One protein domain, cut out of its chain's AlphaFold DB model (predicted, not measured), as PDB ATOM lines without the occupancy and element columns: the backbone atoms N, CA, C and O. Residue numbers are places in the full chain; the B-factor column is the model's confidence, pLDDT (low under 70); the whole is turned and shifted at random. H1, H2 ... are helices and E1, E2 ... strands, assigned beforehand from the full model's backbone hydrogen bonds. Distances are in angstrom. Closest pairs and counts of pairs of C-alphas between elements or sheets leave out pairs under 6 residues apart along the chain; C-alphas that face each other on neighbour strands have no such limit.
ATOM      1  N   GLY A   3     -37.422 -25.413 -23.247       93.19
ATOM      2  CA  GLY A   3     -36.397 -24.400 -23.010       93.19
ATOM      3  C   GLY A   3     -36.642 -23.154 -23.856       93.19
ATOM      4  O   GLY A   3     -37.052 -23.260 -25.008       93.19
ATOM      5  N   TYR A   4     -36.396 -21.985 -23.280       95.25
ATOM      6  CA  TYR A   4     -36.494 -20.675 -23.916       95.25
ATOM      7  C   TYR A   4     -35.124 -20.015 -23.800       95.25
ATOM      8  O   TYR A   4     -34.670 -19.746 -22.689       95.25
ATOM      9  N   HIS A   5     -34.480 -19.785 -24.938       95.38
ATOM     10  CA  HIS A   5     -33.137 -19.219 -25.037       95.38
ATOM     11  C   HIS A   5     -33.246 -17.839 -25.666       95.38
ATOM     12  O   HIS A   5     -33.705 -17.715 -26.803       95.38
ATOM     13  N   ILE A   6     -32.874 -16.806 -24.918       96.12
ATOM     14  CA  ILE A   6     -32.970 -15.411 -25.341       96.12
ATOM     15  C   ILE A   6     -31.555 -14.856 -25.472       96.12
ATOM     16  O   ILE A   6     -30.823 -14.781 -24.485       96.12
ATOM     17  N   LYS A   7     -31.194 -14.449 -26.686       95.50
ATOM     18  CA  LYS A   7     -29.891 -13.867 -27.027       95.50
ATOM     19  C   LYS A   7     -30.072 -12.482 -27.633       95.50
ATOM     20  O   LYS A   7     -31.168 -12.144 -28.084       95.50
ATOM     21  N   LEU A   8     -29.003 -11.694 -27.674       94.50
ATOM     22  CA  LEU A   8     -28.985 -10.494 -28.506       94.50
ATOM     23  C   LEU A   8     -29.124 -10.889 -29.983       94.50
ATOM     24  O   LEU A   8     -28.583 -11.903 -30.425       94.50
ATOM     25  N   GLY A   9     -29.912 -10.110 -30.716       90.75
ATOM     26  CA  GLY A   9     -29.969 -10.153 -32.172       90.75
ATOM     27  C   GLY A   9     -28.931  -9.218 -32.785       90.75
ATOM     28  O   GLY A   9     -27.967  -8.814 -32.134       90.75
ATOM     29  N   TYR A  10     -29.141  -8.843 -34.045       86.62
ATOM     30  CA  TYR A  10     -28.232  -7.930 -34.729       86.62
ATOM     31  C   TYR A  10     -28.551  -6.466 -34.383       86.62
ATOM     32  O   TYR A  10     -29.527  -5.897 -34.864       86.62
ATOM     33  N   ASN A  11     -27.719  -5.829 -33.557       84.81
ATOM     34  CA  ASN A  11     -27.939  -4.455 -33.096       84.81
ATOM     35  C   ASN A  11     -27.142  -3.436 -33.932       84.81
ATOM     36  O   ASN A  11     -26.001  -3.110 -33.624       84.81
ATOM     37  N   SER A  12     -27.743  -2.893 -34.998       78.62
ATOM     38  CA  SER A  12     -27.078  -1.926 -35.898       78.62
ATOM     39  C   SER A  12     -27.239  -0.452 -35.500       78.62
ATOM     40  O   SER A  12     -26.844   0.444 -36.243       78.62
ATOM     41  N   ASN A  13     -27.876  -0.172 -34.365       80.81
ATOM     42  CA  ASN A  13     -28.238   1.172 -33.900       80.81
ATOM     43  C   ASN A  13     -27.093   1.915 -33.176       80.81
ATOM     44  O   ASN A  13     -27.323   2.985 -32.617       80.81
ATOM     45  N   GLY A  14     -25.873   1.369 -33.185       80.75
ATOM     46  CA  GLY A  14     -24.689   1.996 -32.587       80.75
ATOM     47  C   GLY A  14     -24.560   1.817 -31.071       80.75
ATOM     48  O   GLY A  14     -23.662   2.408 -30.474       80.75
ATOM     49  N   ILE A  15     -25.426   1.011 -30.446       89.88
ATOM     50  CA  ILE A  15     -25.194   0.508 -29.087       89.88
ATOM     51  C   ILE A  15     -24.061  -0.528 -29.120       89.88
ATOM     52  O   ILE A  15     -23.944  -1.278 -30.087       89.88
ATOM     53  N   SER A  16     -23.214  -0.574 -28.090       91.38
ATOM     54  CA  SER A  16     -22.258  -1.677 -27.958       91.38
ATOM     55  C   SER A  16     -22.968  -2.952 -27.507       91.38
ATOM     56  O   SER A  16     -23.946  -2.884 -26.758       91.38
ATOM     57  N   ASP A  17     -22.438  -4.110 -27.899       90.19
ATOM     58  CA  ASP A  17     -22.986  -5.408 -27.490       90.19
ATOM     59  C   ASP A  17     -22.996  -5.567 -25.965       90.19
ATOM     60  O   ASP A  17     -23.980  -6.041 -25.403       90.19
ATOM     61  N   ASP A  18     -21.968  -5.071 -25.267       92.00
ATOM     62  CA  ASP A  18     -21.940  -5.022 -23.800       92.00
ATOM     63  C   ASP A  18     -23.084  -4.186 -23.215       92.00
ATOM     64  O   ASP A  18     -23.751  -4.611 -22.274       92.00
ATOM     65  N   ALA A  19     -23.346  -2.999 -23.767       93.38
ATOM     66  CA  ALA A  19     -24.414  -2.140 -23.265       93.38
ATOM     67  C   ALA A  19     -25.799  -2.735 -23.559       93.38
ATOM     68  O   ALA A  19     -26.685  -2.685 -22.702       93.38
ATOM     69  N   ALA A  20     -25.982  -3.335 -24.739       94.50
ATOM     70  CA  ALA A  20     -27.204  -4.053 -25.085       94.50
ATOM     71  C   ALA A  20     -27.416  -5.273 -24.179       94.50
ATOM     72  O   ALA A  20     -28.534  -5.514 -23.717       94.50
ATOM     73  N   TRP A  21     -26.345  -6.007 -23.872       94.81
ATOM     74  CA  TRP A  21     -26.378  -7.156 -22.974       94.81
ATOM     75  C   TRP A  21     -26.753  -6.756 -21.551       94.81
ATOM     76  O   TRP A  21     -27.659  -7.345 -20.960       94.81
ATOM     77  N   GLU A  22     -26.124  -5.712 -21.011       95.00
ATOM     78  CA  GLU A  22     -26.466  -5.193 -19.689       95.00
ATOM     79  C   GLU A  22     -27.921  -4.714 -19.631       95.00
ATOM     80  O   GLU A  22     -28.631  -5.002 -18.663       95.00
ATOM     81  N   ALA A  23     -28.415  -4.041 -20.674       95.88
ATOM     82  CA  ALA A  23     -29.816  -3.634 -20.756       95.88
ATOM     83  C   ALA A  23     -30.769  -4.844 -20.775       95.88
ATOM     84  O   ALA A  23     -31.760  -4.863 -20.033       95.88
ATOM     85  N   LEU A  24     -30.451  -5.871 -21.568       96.25
ATOM     86  CA  LEU A  24     -31.208  -7.119 -21.652       96.25
ATOM     87  C   LEU A  24     -31.255  -7.838 -20.296       96.25
ATOM     88  O   LEU A  24     -32.338  -8.172 -19.807       96.25
ATOM     89  N   LYS A  25     -30.095  -8.006 -19.657       95.19
ATOM     90  CA  LYS A  25     -29.937  -8.642 -18.346       95.19
ATOM     91  C   LYS A  25     -30.727  -7.914 -17.261       95.19
ATOM     92  O   LYS A  25     -31.541  -8.528 -16.571       95.19
ATOM     93  N   ASN A  26     -30.540  -6.600 -17.145       95.31
ATOM     94  CA  ASN A  26     -31.226  -5.788 -16.138       95.31
ATOM     95  C   ASN A  26     -32.744  -5.808 -16.333       95.31
ATOM     96  O   ASN A  26     -33.496  -5.917 -15.364       95.31
ATOM     97  N   THR A  27     -33.203  -5.778 -17.584       96.44
ATOM     98  CA  THR A  27     -34.632  -5.857 -17.897       96.44
ATOM     99  C   THR A  27     -35.217  -7.221 -17.543       96.44
ATOM    100  O   THR A  27     -36.294  -7.305 -16.953       96.44
ATOM    101  N   ALA A  28     -34.505  -8.303 -17.859       94.62
ATOM    102  CA  ALA A  28     -34.918  -9.656 -17.513       94.62
ATOM    103  C   ALA A  28     -35.042  -9.852 -15.996       94.62
ATOM    104  O   ALA A  28     -36.037 -10.411 -15.531       94.62
ATOM    105  N   ILE A  29     -34.077  -9.331 -15.229       92.62
ATOM    106  CA  ILE A  29     -34.117  -9.327 -13.762       92.62
ATOM    107  C   ILE A  29     -35.318  -8.515 -13.264       92.62
ATOM    108  O   ILE A  29     -36.099  -9.023 -12.465       92.62
ATOM    109  N   ALA A  30     -35.529  -7.302 -13.782       93.56
ATOM    110  CA  ALA A  30     -36.637  -6.444 -13.363       93.56
ATOM    111  C   ALA A  30     -38.019  -7.082 -13.610       93.56
ATOM    112  O   ALA A  30     -38.918  -6.966 -12.775       93.56
ATOM    113  N   ILE A  31     -38.194  -7.787 -14.734       93.31
ATOM    114  CA  ILE A  31     -39.430  -8.529 -15.025       93.31
ATOM    115  C   ILE A  31     -39.587  -9.711 -14.059       93.31
ATOM    116  O   ILE A  31     -40.681  -9.933 -13.540       93.31
ATOM    117  N   ALA A  32     -38.515 -10.468 -13.808       90.25
ATOM    118  CA  ALA A  32     -38.543 -11.604 -12.887       90.25
ATOM    119  C   ALA A  32     -38.850 -11.180 -11.441       90.25
ATOM    120  O   ALA A  32     -39.637 -11.842 -10.762       90.25
ATOM    121  N   ASP A  33     -38.312 -10.041 -11.004       90.12
ATOM    122  CA  ASP A  33     -38.566  -9.460  -9.683       90.12
ATOM    123  C   ASP A  33     -40.001  -8.891  -9.558       90.12
ATOM    124  O   ASP A  33     -40.461  -8.585  -8.454       90.12
ATOM    125  N   ASN A  34     -40.773  -8.834 -10.656       90.62
ATOM    126  CA  ASN A  34     -42.194  -8.480 -10.660       90.62
ATOM    127  C   ASN A  34     -43.097  -9.594 -11.246       90.62
ATOM    128  O   ASN A  34     -43.715  -9.421 -12.305       90.62
ATOM    129  N   PRO A  35     -43.301 -10.718 -10.528       88.94
ATOM    130  CA  PRO A  35     -44.124 -11.827 -11.019       88.94
ATOM    131  C   PRO A  35     -45.580 -11.443 -11.316       88.94
ATOM    132  O   PRO A  35     -46.250 -12.081 -12.128       88.94
ATOM    133  N   ARG A  36     -46.090 -10.371 -10.691       90.19
ATOM    134  CA  ARG A  36     -47.437  -9.854 -10.963       90.19
ATOM    135  C   ARG A  36     -47.558  -9.313 -12.388       90.19
ATOM    136  O   ARG A  36     -48.612  -9.466 -13.000       90.19
ATOM    137  N   GLN A  37     -46.498  -8.714 -12.926       92.25
ATOM    138  CA  GLN A  37     -46.471  -8.256 -14.312       92.25
ATOM    139  C   GLN A  37     -46.557  -9.438 -15.286       92.25
ATOM    140  O   GLN A  37     -47.328  -9.380 -16.242       92.25
ATOM    141  N   ILE A  38     -45.840 -10.529 -14.999       92.06
ATOM    142  CA  ILE A  38     -45.880 -11.771 -15.788       92.06
ATOM    143  C   ILE A  38     -47.287 -12.379 -15.755       92.06
ATOM    144  O   ILE A  38     -47.826 -12.741 -16.799       92.06
ATOM    145  N   TYR A  39     -47.916 -12.431 -14.575       92.31
ATOM    146  CA  TYR A  39     -49.306 -12.874 -14.429       92.31
ATOM    147  C   TYR A  39     -50.266 -12.055 -15.300       92.31
ATOM    148  O   TYR A  39     -51.062 -12.617 -16.049       92.31
ATOM    149  N   ASN A  40     -50.192 -10.725 -15.206       93.38
ATOM    150  CA  ASN A  40     -51.089  -9.839 -15.944       93.38
ATOM    151  C   ASN A  40     -50.912  -9.998 -17.460       93.38
ATOM    152  O   ASN A  40     -51.901 -10.001 -18.187       93.38
ATOM    153  N   GLU A  41     -49.674 -10.159 -17.931       94.56
ATOM    154  CA  GLU A  41     -49.395 -10.433 -19.342       94.56
ATOM    155  C   GLU A  41     -49.973 -11.791 -19.776       94.56
ATOM    156  O   GLU A  41     -50.625 -11.866 -20.814       94.56
ATOM    157  N   ALA A  42     -49.795 -12.849 -18.976       92.06
ATOM    158  CA  ALA A  42     -50.351 -14.175 -19.262       92.06
ATOM    159  C   ALA A  42     -51.883 -14.142 -19.396       92.06
ATOM    160  O   ALA A  42     -52.436 -14.640 -20.378       92.06
ATOM    161  N   VAL A  43     -52.560 -13.496 -18.442       91.81
ATOM    162  CA  VAL A  43     -54.020 -13.339 -18.457       91.81
ATOM    163  C   VAL A  43     -54.471 -12.473 -19.631       91.81
ATOM    164  O   VAL A  43     -55.436 -12.821 -20.305       91.81
ATOM    165  N   GLY A  44     -53.786 -11.358 -19.896       89.50
ATOM    166  CA  GLY A  44     -54.183 -10.411 -20.938       89.50
ATOM    167  C   GLY A  44     -54.061 -10.964 -22.359       89.50
ATOM    168  O   GLY A  44     -54.809 -10.542 -23.237       89.50
ATOM    169  N   VAL A  45     -53.136 -11.899 -22.591       85.69
ATOM    170  CA  VAL A  45     -52.850 -12.436 -23.930       85.69
ATOM    171  C   VAL A  45     -53.536 -13.772 -24.165       85.69
ATOM    172  O   VAL A  45     -54.149 -13.960 -25.211       85.69
ATOM    173  N   GLU A  46     -53.424 -14.702 -23.218       80.12
ATOM    174  CA  GLU A  46     -53.952 -16.059 -23.396       80.12
ATOM    175  C   GLU A  46     -55.318 -16.253 -22.728       80.12
ATOM    176  O   GLU A  46     -55.957 -17.280 -22.928       80.12
ATOM    177  N   GLY A  47     -55.798 -15.283 -21.938       82.75
ATOM    178  CA  GLY A  47     -57.060 -15.409 -21.203       82.75
ATOM    179  C   GLY A  47     -57.015 -16.463 -20.092       82.75
ATOM    180  O   GLY A  47     -58.049 -16.803 -19.520       82.75
ATOM    181  N   VAL A  48     -55.827 -16.991 -19.779       79.19
ATOM    182  CA  VAL A  48     -55.634 -18.072 -18.809       79.19
ATOM    183  C   VAL A  48     -55.115 -17.507 -17.495       79.19
ATOM    184  O   VAL A  48     -54.078 -16.848 -17.442       79.19
ATOM    185  N   GLN A  49     -55.810 -17.831 -16.405       86.38
ATOM    186  CA  GLN A  49     -55.298 -17.609 -15.059       86.38
ATOM    187  C   GLN A  49     -54.337 -18.738 -14.694       86.38
ATOM    188  O   GLN A  49     -54.744 -19.888 -14.525       86.38
ATOM    189  N   ILE A  50     -53.055 -18.402 -14.580       86.50
ATOM    190  CA  ILE A  50     -52.041 -19.323 -14.071       86.50
ATOM    191  C   ILE A  50     -52.010 -19.276 -12.536       86.50
ATOM    192  O   ILE A  50     -52.121 -18.190 -11.956       86.50
ATOM    193  N   PRO A  51     -51.857 -20.422 -11.856       83.56
ATOM    194  CA  PRO A  51     -51.623 -20.453 -10.419       83.56
ATOM    195  C   PRO A  51     -50.399 -19.616 -10.009       83.56
ATOM    196  O   PRO A  51     -49.389 -19.583 -10.715       83.56
ATOM    197  N   LEU A  52     -50.489 -18.902  -8.881       78.94
ATOM    198  CA  LEU A  52     -49.421 -18.000  -8.422       78.94
ATOM    199  C   LEU A  52     -48.143 -18.747  -8.011       78.94
ATOM    200  O   LEU A  52     -47.053 -18.207  -8.162       78.94
ATOM    201  N   ASP A  53     -48.259 -19.998  -7.575       75.88
ATOM    202  CA  ASP A  53     -47.126 -20.879  -7.264       75.88
ATOM    203  C   ASP A  53     -46.254 -21.175  -8.502       75.88
ATOM    204  O   ASP A  53     -45.038 -21.318  -8.398       75.88
ATOM    205  N   CYS A  54     -46.839 -21.173  -9.707       75.12
ATOM    206  CA  CYS A  54     -46.094 -21.269 -10.967       75.12
ATOM    207  C   CYS A  54     -45.210 -20.035 -11.216       75.12
ATOM    208  O   CYS A  54     -44.270 -20.096 -12.013       75.12
ATOM    209  N   LEU A  55     -45.516 -18.919 -10.549       76.75
ATOM    210  CA  LEU A  55     -44.776 -17.665 -10.618       76.75
ATOM    211  C   LEU A  55     -43.822 -17.476  -9.436       76.75
ATOM    212  O   LEU A  55     -42.847 -16.740  -9.572       76.75
ATOM    213  N   ASP A  56     -44.043 -18.156  -8.309       70.94
ATOM    214  CA  ASP A  56     -43.153 -18.095  -7.142       70.94
ATOM    215  C   ASP A  56     -41.729 -18.569  -7.463       70.94
ATOM    216  O   ASP A  56     -40.765 -18.067  -6.886       70.94
ATOM    217  N   ALA A  57     -41.564 -19.429  -8.471       69.62
ATOM    218  CA  ALA A  57     -40.252 -19.842  -8.962       69.62
ATOM    219  C   ALA A  57     -39.397 -18.667  -9.494       69.62
ATOM    220  O   ALA A  57     -38.168 -18.747  -9.482       69.62
ATOM    221  N   TYR A  58     -40.022 -17.558  -9.928       68.00
ATOM    222  CA  TYR A  58     -39.304 -16.321 -10.262       68.00
ATOM    223  C   TYR A  58     -38.783 -15.604  -9.012       68.00
ATOM    224  O   TYR A  58     -37.682 -15.063  -9.036       68.00
ATOM    225  N   ARG A  59     -39.532 -15.648  -7.901       65.56
ATOM    226  CA  ARG A  59     -39.136 -15.027  -6.623       65.56
ATOM    227  C   ARG A  59     -37.961 -15.748  -5.979       65.56
ATOM    228  O   ARG A  59     -37.087 -15.107  -5.409       65.56
ATOM    229  N   ALA A  60     -37.948 -17.074  -6.077       61.47
ATOM    230  CA  ALA A  60     -36.882 -17.908  -5.537       61.47
ATOM    231  C   ALA A  60     -35.635 -17.961  -6.437       61.47
ATOM    232  O   ALA A  60     -34.632 -18.536  -6.023       61.47
ATOM    233  N   ARG A  61     -35.694 -17.384  -7.653       63.66
ATOM    234  CA  ARG A  61     -34.656 -17.506  -8.692       63.66
ATOM    235  C   ARG A  61     -34.166 -18.947  -8.824       63.66
ATOM    236  O   ARG A  61     -32.967 -19.201  -8.872       63.66
ATOM    237  N   GLU A  62     -35.104 -19.897  -8.835       61.62
ATOM    238  CA  GLU A  62     -34.738 -21.299  -9.010       61.62
ATOM    239  C   GLU A  62     -33.943 -21.449 -10.308       61.62
ATOM    240  O   GLU A  62     -34.300 -20.850 -11.325       61.62
ATOM    241  N   ASP A  63     -32.900 -22.276 -10.264       54.88
ATOM    242  CA  ASP A  63     -31.777 -22.342 -11.216       54.88
ATOM    243  C   ASP A  63     -32.180 -22.593 -12.691       54.88
ATOM    244  O   ASP A  63     -31.398 -22.435 -13.624       54.88
ATOM    245  N   LEU A  64     -33.443 -22.961 -12.931       64.88
ATOM    246  CA  LEU A  64     -34.010 -23.207 -14.259       64.88
ATOM    247  C   LEU A  64     -35.158 -22.254 -14.637       64.88
ATOM    248  O   LEU A  64     -35.705 -22.364 -15.731       64.88
ATOM    249  N   THR A  65     -35.563 -21.332 -13.762       76.00
ATOM    250  CA  THR A  65     -36.621 -20.345 -14.047       76.00
ATOM    251  C   THR A  65     -36.081 -19.112 -14.760       76.00
ATOM    252  O   THR A  65     -36.735 -18.599 -15.671       76.00
ATOM    253  N   LEU A  66     -34.893 -18.660 -14.372       85.06
ATOM    254  CA  LEU A  66     -34.146 -17.617 -15.056       85.06
ATOM    255  C   LEU A  66     -32.663 -17.863 -14.792       85.06
ATOM    256  O   LEU A  66     -32.202 -17.669 -13.670       85.06
ATOM    257  N   ARG A  67     -31.928 -18.267 -15.820       89.38
ATOM    258  CA  ARG A  67     -30.478 -18.413 -15.765       89.38
ATOM    259  C   ARG A  67     -29.859 -17.410 -16.719       89.38
ATOM    260  O   ARG A  67     -30.246 -17.357 -17.880       89.38
ATOM    261  N   ILE A  68     -28.935 -16.608 -16.214       90.19
ATOM    262  CA  ILE A  68     -28.154 -15.671 -17.020       90.19
ATOM    263  C   ILE A  68     -26.798 -16.332 -17.229       90.19
ATOM    264  O   ILE A  68     -26.086 -16.586 -16.260       90.19
ATOM    265  N   ILE A  69     -26.488 -16.658 -18.476       90.00
ATOM    266  CA  ILE A  69     -25.209 -17.225 -18.890       90.00
ATOM    267  C   ILE A  69     -24.397 -16.080 -19.485       90.00
ATOM    268  O   ILE A  69     -24.902 -15.345 -20.330       90.00
ATOM    269  N   ASP A  70     -23.179 -15.898 -18.985       88.25
ATOM    270  CA  ASP A  70     -22.277 -14.802 -19.356       88.25
ATOM    271  C   ASP A  70     -20.840 -15.346 -19.429       88.25
ATOM    272  O   ASP A  70     -19.952 -14.949 -18.676       88.25
ATOM    273  N   GLU A  71     -20.642 -16.355 -20.281       82.56
ATOM    274  CA  GLU A  71     -19.356 -17.034 -20.494       82.56
ATOM    275  C   GLU A  71     -18.672 -16.523 -21.775       82.56
ATOM    276  O   GLU A  71     -18.299 -17.289 -22.650       82.56
ATOM    277  N   GLY A  72     -18.499 -15.205 -21.892       73.94
ATOM    278  CA  GLY A  72     -17.929 -14.567 -23.088       73.94
ATOM    279  C   GLY A  72     -18.993 -14.050 -24.062       73.94
ATOM    280  O   GLY A  72     -20.173 -14.359 -23.935       73.94
ATOM    281  N   GLU A  73     -18.582 -13.205 -25.014       70.25
ATOM    282  CA  GLU A  73     -19.508 -12.435 -25.865       70.25
ATOM    283  C   GLU A  73     -20.472 -13.314 -26.683       70.25
ATOM    284  O   GLU A  73     -21.649 -12.976 -26.797       70.25
ATOM    285  N   GLU A  74     -20.014 -14.462 -27.194       73.25
ATOM    286  CA  GLU A  74     -20.819 -15.360 -28.043       73.25
ATOM    287  C   GLU A  74     -21.779 -16.274 -27.249       73.25
ATOM    288  O   GLU A  74     -22.786 -16.751 -27.788       73.25
ATOM    289  N   ASP A  75     -21.513 -16.475 -25.956       82.12
ATOM    290  CA  ASP A  75     -22.245 -17.406 -25.085       82.12
ATOM    291  C   ASP A  75     -23.236 -16.704 -24.144       82.12
ATOM    292  O   ASP A  75     -23.864 -17.333 -23.288       82.12
ATOM    293  N   ARG A  76     -23.426 -15.391 -24.322       93.06
ATOM    294  CA  ARG A  76     -24.389 -14.599 -23.554       93.06
ATOM    295  C   ARG A  76     -25.824 -14.983 -23.886       93.06
ATOM    296  O   ARG A  76     -26.322 -14.744 -24.989       93.06
ATOM    297  N   GLU A  77     -26.523 -15.536 -22.899       94.50
ATOM    298  CA  GLU A  77     -27.938 -15.867 -23.034       94.50
ATOM    299  C   GLU A  77     -28.714 -15.807 -21.723       94.50
ATOM    300  O   GLU A  77     -28.204 -16.055 -20.631       94.50
ATOM    301  N   ILE A  78     -30.002 -15.507 -21.847       94.50
ATOM    302  CA  ILE A  78     -30.975 -15.739 -20.789       94.50
ATOM    303  C   ILE A  78     -31.721 -17.024 -21.124       94.50
ATOM    304  O   ILE A  78     -32.418 -17.110 -22.136       94.50
ATOM    305  N   TYR A  79     -31.614 -18.001 -20.237       93.25
ATOM    306  CA  TYR A  79     -32.284 -19.285 -20.348       93.25
ATOM    307  C   TYR A  79     -33.438 -19.403 -19.348       93.25
ATOM    308  O   TYR A  79     -33.313 -19.063 -18.168       93.25
ATOM    309  N   GLN A  80     -34.569 -19.942 -19.806       92.00
ATOM    310  CA  GLN A  80     -35.680 -20.356 -18.952       92.00
ATOM    311  C   GLN A  80     -36.167 -21.746 -19.342       92.00
ATOM    312  O   GLN A  80     -36.301 -22.061 -20.519       92.00
ATOM    313  N   ALA A  81     -36.544 -22.553 -18.358       89.75
ATOM    314  CA  ALA A  81     -37.153 -23.853 -18.573       89.75
ATOM    315  C   ALA A  81     -38.582 -23.902 -18.023       89.75
ATOM    316  O   ALA A  81     -38.905 -23.381 -16.947       89.75
ATOM    317  N   ALA A  82     -39.438 -24.605 -18.755       88.88
ATOM    318  CA  ALA A  82     -40.698 -25.140 -18.275       88.88
ATOM    319  C   ALA A  82     -40.594 -26.673 -18.217       88.88
ATOM    320  O   ALA A  82     -40.499 -27.371 -19.232       88.88
ATOM    321  N   SER A  83     -40.585 -27.205 -16.998       82.81
ATOM    322  CA  SER A  83     -40.474 -28.634 -16.697       82.81
ATOM    323  C   SER A  83     -41.611 -29.095 -15.775       82.81
ATOM    324  O   SER A  83     -42.276 -28.284 -15.123       82.81
ATOM    325  N   GLY A  84     -41.844 -30.407 -15.733       80.38
ATOM    326  CA  GLY A  84     -42.962 -31.037 -15.022       80.38
ATOM    327  C   GLY A  84     -43.880 -31.823 -15.962       80.38
ATOM    328  O   GLY A  84     -43.589 -31.971 -17.151       80.38
ATOM    329  N   GLY A  85     -44.987 -32.332 -15.417       80.06
ATOM    330  CA  GLY A  85     -45.989 -33.113 -16.147       80.06
ATOM    331  C   GLY A  85     -47.358 -32.433 -16.201       80.06
ATOM    332  O   GLY A  85     -47.702 -31.627 -15.336       80.06
ATOM    333  N   GLY A  86     -48.143 -32.777 -17.224       84.50
ATOM    334  CA  GLY A  86     -49.548 -32.383 -17.349       84.50
ATOM    335  C   GLY A  86     -49.787 -30.869 -17.373       84.50
ATOM    336  O   GLY A  86     -49.019 -30.101 -17.952       84.50
ATOM    337  N   GLN A  87     -50.872 -30.447 -16.726       86.00
ATOM    338  CA  GLN A  87     -51.341 -29.058 -16.714       86.00
ATOM    339  C   GLN A  87     -50.343 -28.086 -16.066       86.00
ATOM    340  O   GLN A  87     -50.226 -26.937 -16.485       86.00
ATOM    341  N   TYR A  88     -49.556 -28.566 -15.103       83.62
ATOM    342  CA  TYR A  88     -48.558 -27.750 -14.419       83.62
ATOM    343  C   TYR A  88     -47.422 -27.309 -15.352       83.62
ATOM    344  O   TYR A  88     -46.990 -26.156 -15.319       83.62
ATOM    345  N   ARG A  89     -46.983 -28.195 -16.260       87.25
ATOM    346  CA  ARG A  89     -46.033 -27.824 -17.320       87.25
ATOM    347  C   ARG A  89     -46.623 -26.741 -18.222       87.25
ATOM    348  O   ARG A  89     -45.928 -25.782 -18.540       87.25
ATOM    349  N   HIS A  90     -47.892 -26.878 -18.597       89.38
ATOM    350  CA  HIS A  90     -48.559 -25.922 -19.476       89.38
ATOM    351  C   HIS A  90     -48.629 -24.516 -18.860       89.38
ATOM    352  O   HIS A  90     -48.296 -23.539 -19.526       89.38
ATOM    353  N   TRP A  91     -48.965 -24.397 -17.572       89.81
ATOM    354  CA  TRP A  91     -48.953 -23.102 -16.879       89.81
ATOM    355  C   TRP A  91     -47.563 -22.470 -16.813       89.81
ATOM    356  O   TRP A  91     -47.428 -21.267 -17.036       89.81
ATOM    357  N   LYS A  92     -46.515 -23.269 -16.579       89.31
ATOM    358  CA  LYS A  92     -45.131 -22.781 -16.646       89.31
ATOM    359  C   LYS A  92     -44.775 -22.273 -18.038       89.31
ATOM    360  O   LYS A  92     -44.158 -21.221 -18.149       89.31
ATOM    361  N   GLU A  93     -45.174 -22.979 -19.092       91.56
ATOM    362  CA  GLU A  93     -44.955 -22.532 -20.473       91.56
ATOM    363  C   GLU A  93     -45.670 -21.209 -20.765       91.56
ATOM    364  O   GLU A  93     -45.055 -20.316 -21.340       91.56
ATOM    365  N   ILE A  94     -46.917 -21.045 -20.310       92.38
ATOM    366  CA  ILE A  94     -47.640 -19.766 -20.411       92.38
ATOM    367  C   ILE A  94     -46.859 -18.656 -19.697       92.38
ATOM    368  O   ILE A  94     -46.643 -17.586 -20.266       92.38
ATOM    369  N   ALA A  95     -46.375 -18.914 -18.478       91.56
ATOM    370  CA  ALA A  95     -45.581 -17.944 -17.729       91.56
ATOM    371  C   ALA A  95     -44.276 -17.566 -18.458       91.56
ATOM    372  O   ALA A  95     -43.942 -16.383 -18.525       91.56
ATOM    373  N   ARG A  96     -43.561 -18.536 -19.059       92.56
ATOM    374  CA  ARG A  96     -42.339 -18.265 -19.846       92.56
ATOM    375  C   ARG A  96     -42.636 -17.445 -21.095       92.56
ATOM    376  O   ARG A  96     -41.919 -16.488 -21.378       92.56
ATOM    377  N   ARG A  97     -43.719 -17.754 -21.813       93.81
ATOM    378  CA  ARG A  97     -44.151 -16.953 -22.971       93.81
ATOM    379  C   ARG A  97     -44.498 -15.524 -22.565       93.81
ATOM    380  O   ARG A  97     -44.055 -14.591 -23.229       93.81
ATOM    381  N   ALA A  98     -45.232 -15.341 -21.468       94.56
ATOM    382  CA  ALA A  98     -45.554 -14.018 -20.938       94.56
ATOM    383  C   ALA A  98     -44.287 -13.224 -20.578       94.56
ATOM    384  O   ALA A  98     -44.142 -12.073 -20.993       94.56
ATOM    385  N   PHE A  99     -43.328 -13.855 -19.894       94.50
ATOM    386  CA  PHE A  99     -42.020 -13.264 -19.622       94.50
ATOM    387  C   PHE A  99     -41.301 -12.840 -20.914       94.50
ATOM    388  O   PHE A  99     -40.904 -11.682 -21.044       94.50
ATOM    389  N   CYS A 100     -41.191 -13.741 -21.896       95.75
ATOM    390  CA  CYS A 100     -40.522 -13.465 -23.170       95.75
ATOM    391  C   CYS A 100     -41.172 -12.286 -23.909       95.75
ATOM    392  O   CYS A 100     -40.470 -11.416 -24.416       95.75
ATOM    393  N   ARG A 101     -42.509 -12.209 -23.936       96.00
ATOM    394  CA  ARG A 101     -43.232 -11.094 -24.573       96.00
ATOM    395  C   ARG A 101     -42.944  -9.758 -23.899       96.00
ATOM    396  O   ARG A 101     -42.737  -8.768 -24.599       96.00
ATOM    397  N   LEU A 102     -42.935  -9.722 -22.566       96.25
ATOM    398  CA  LEU A 102     -42.587  -8.517 -21.812       96.25
ATOM    399  C   LEU A 102     -41.157  -8.074 -22.118       96.25
ATOM    400  O   LEU A 102     -40.935  -6.892 -22.373       96.25
ATOM    401  N   LEU A 103     -40.220  -9.022 -22.136       96.88
ATOM    402  CA  LEU A 103     -38.813  -8.752 -22.399       96.88
ATOM    403  C   LEU A 103     -38.603  -8.211 -23.815       96.88
ATOM    404  O   LEU A 103     -38.068  -7.119 -23.974       96.88
ATOM    405  N   ILE A 104     -39.113  -8.913 -24.833       96.38
ATOM    406  CA  ILE A 104     -39.029  -8.493 -26.239       96.38
ATOM    407  C   ILE A 104     -39.645  -7.103 -26.424       96.38
ATOM    408  O   ILE A 104     -39.059  -6.253 -27.086       96.38
ATOM    409  N   ARG A 105     -40.803  -6.830 -25.805       96.50
ATOM    410  CA  ARG A 105     -41.453  -5.513 -25.882       96.50
ATOM    411  C   ARG A 105     -40.568  -4.404 -25.313       96.50
ATOM    412  O   ARG A 105     -40.480  -3.339 -25.918       96.50
ATOM    413  N   GLN A 106     -39.936  -4.635 -24.162       97.19
ATOM    414  CA  GLN A 106     -39.067  -3.643 -23.522       97.19
ATOM    415  C   GLN A 106     -37.743  -3.448 -24.271       97.19
ATOM    416  O   GLN A 106     -37.268  -2.320 -24.357       97.19
ATOM    417  N   MET A 107     -37.180  -4.513 -24.846       96.31
ATOM    418  CA  MET A 107     -35.988  -4.432 -25.699       96.31
ATOM    419  C   MET A 107     -36.278  -3.672 -26.986       96.31
ATOM    420  O   MET A 107     -35.570  -2.725 -27.319       96.31
ATOM    421  N   HIS A 108     -37.398  -3.976 -27.637       94.75
ATOM    422  CA  HIS A 108     -37.817  -3.267 -28.839       94.75
ATOM    423  C   HIS A 108     -38.074  -1.774 -28.577       94.75
ATOM    424  O   HIS A 108     -37.693  -0.936 -29.388       94.75
ATOM    425  N   ALA A 109     -38.636  -1.410 -27.417       95.44
ATOM    426  CA  ALA A 109     -38.787  -0.006 -27.015       95.44
ATOM    427  C   ALA A 109     -37.440   0.729 -26.850       95.44
ATOM    428  O   ALA A 109     -37.384   1.946 -27.007       95.44
ATOM    429  N   GLN A 110     -36.361  -0.005 -26.570       94.12
ATOM    430  CA  GLN A 110     -34.984   0.499 -26.502       94.12
ATOM    431  C   GLN A 110     -34.231   0.341 -27.835       94.12
ATOM    432  O   GLN A 110     -33.040   0.631 -27.905       94.12
ATOM    433  N   SER A 111     -34.912  -0.086 -28.905       94.25
ATOM    434  CA  SER A 111     -34.307  -0.430 -30.201       94.25
ATOM    435  C   SER A 111     -33.234  -1.524 -30.116       94.25
ATOM    436  O   SER A 111     -32.323  -1.543 -30.935       94.25
ATOM    437  N   ILE A 112     -33.334  -2.421 -29.131       95.31
ATOM    438  CA  ILE A 112     -32.452  -3.582 -28.979       95.31
ATOM    439  C   ILE A 112     -33.149  -4.797 -29.589       95.31
ATOM    440  O   ILE A 112     -34.262  -5.159 -29.195       95.31
ATOM    441  N   GLU A 113     -32.492  -5.426 -30.555       94.12
ATOM    442  CA  GLU A 113     -32.931  -6.671 -31.163       94.12
ATOM    443  C   GLU A 113     -32.559  -7.855 -30.267       94.12
ATOM    444  O   GLU A 113     -31.453  -7.940 -29.726       94.12
ATOM    445  N   VAL A 114     -33.494  -8.792 -30.126       94.88
ATOM    446  CA  VAL A 114     -33.297 -10.039 -29.388       94.88
ATOM    447  C   VAL A 114     -33.831 -11.220 -30.185       94.88
ATOM    448  O   VAL A 114     -34.898 -11.148 -30.799       94.88
ATOM    449  N   CYS A 115     -33.108 -12.329 -30.123       94.81
ATOM    450  CA  CYS A 115     -33.483 -13.601 -30.716       94.81
ATOM    451  C   CYS A 115     -34.033 -14.525 -29.629       94.81
ATOM    452  O   CYS A 115     -33.384 -14.736 -28.605       94.81
ATOM    453  N   LEU A 116     -35.214 -15.101 -29.863       95.56
ATOM    454  CA  LEU A 116     -35.810 -16.119 -28.998       95.56
ATOM    455  C   LEU A 116     -35.839 -17.462 -29.731       95.56
ATOM    456  O   LEU A 116     -36.515 -17.594 -30.749       95.56
ATOM    457  N   THR A 117     -35.177 -18.466 -29.162       95.81
ATOM    458  CA  THR A 117     -35.234 -19.857 -29.627       95.81
ATOM    459  C   THR A 117     -35.944 -20.721 -28.591       95.81
ATOM    460  O   THR A 117     -35.674 -20.608 -27.395       95.81
ATOM    461  N   VAL A 118     -36.852 -21.593 -29.036       95.38
ATOM    462  CA  VAL A 118     -37.589 -22.529 -28.170       95.38
ATOM    463  C   VAL A 118     -37.210 -23.964 -28.538       95.38
ATOM    464  O   VAL A 118     -37.265 -24.315 -29.716       95.38
ATOM    465  N   SER A 119     -36.829 -24.776 -27.546       92.56
ATOM    466  CA  SER A 119     -36.338 -26.161 -27.708       92.56
ATOM    467  C   SER A 119     -37.046 -27.153 -26.793       92.56
ATOM    468  O   SER A 119     -37.227 -26.795 -25.605       92.56
TER     469      SER A 119
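AT A GLANCE: This is residues 3 to 119 of the 119 residues of an uncharacterized protein of Desulfurellales bacterium (UniProt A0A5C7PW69). A twisted sheet of four strands has two long helices, H1 and H4, over one face and no helix on the other, two layers in all. Beyond the sheet, H2 crosses H4 and H3 packs on both. The printed part has 117 residues, with named elements in the order E1 H1 H2 H3 E2 E3 H4 E4; the antiparallel sheet runs E2 E3 E1 E4, and the class is mixed. It is compact, with a radius of gyration of the C-alphas of 14.0 A, and elongated, spanning 43 by 27 by 23 A.

HOW THE PARTS SIT: E1, residues 3 to 8, is the antiparallel neighbour of E3, residues 77 to 82 (N 4 to O 80, 2.8 A), and E4, residues 114 to 118 (N 5 to O 117, 2.9 A). H1, residues 17 to 32, is over E3 and E1, height over the sheet 8.9 A. H2, residues 35 to 46, only just touches H1, only at the corner, with 3 pairs of C-alphas within 8 A, closest Ile 31 and Gln 37, 7.1 A. H3, residues 53 to 59, touches H2 at a steep tilt of 45 degrees, closest C-alphas Pro 35 and Leu 55, 5.9 A. E2, residues 67 to 69, forms a hairpin with E3 (N 67 to O 79, 2.8 A). H4, residues 86 to 109, is on the same face as H1; its residues 94 to 102 touch H2, about perpendicular at 81 degrees, closest C-alphas Ala 42 and Ala 98, 5.1 A. Its residues 99 to 107 touch H1 at a steep tilt of 46 degrees, closest C-alphas Ala 28 and Leu 103, 6.3 A. E3, H4 and E4 make a split strand-helix-strand unit, two strands running the same way with E1 between, its crossover right-handed. Every O i to N i+4 pair is within hydrogen-bond range in H1, H2 and H4; H3 has 0 of 3, and 3 of 4 O i to N i+3 pairs.

IN THESE COORDINATES: E1 begins at C-alpha 3 (-36.397, -24.400, -23.010) and is 16.7 A long. H1 is 22.2 A long, H2 16.4 A, E3 16.5 A and H4 35.5 A. E4 ends at C-alpha 118 (-37.589, -22.529, -28.170).

THE WHOLE: The two C-alphas farthest apart, of Gly 14 and Gly 86, are 45.1 A apart. The printed part has no cut and no long link. Mean pLDDT of the printed part is 87.9; residues 57 to 64 are under 70.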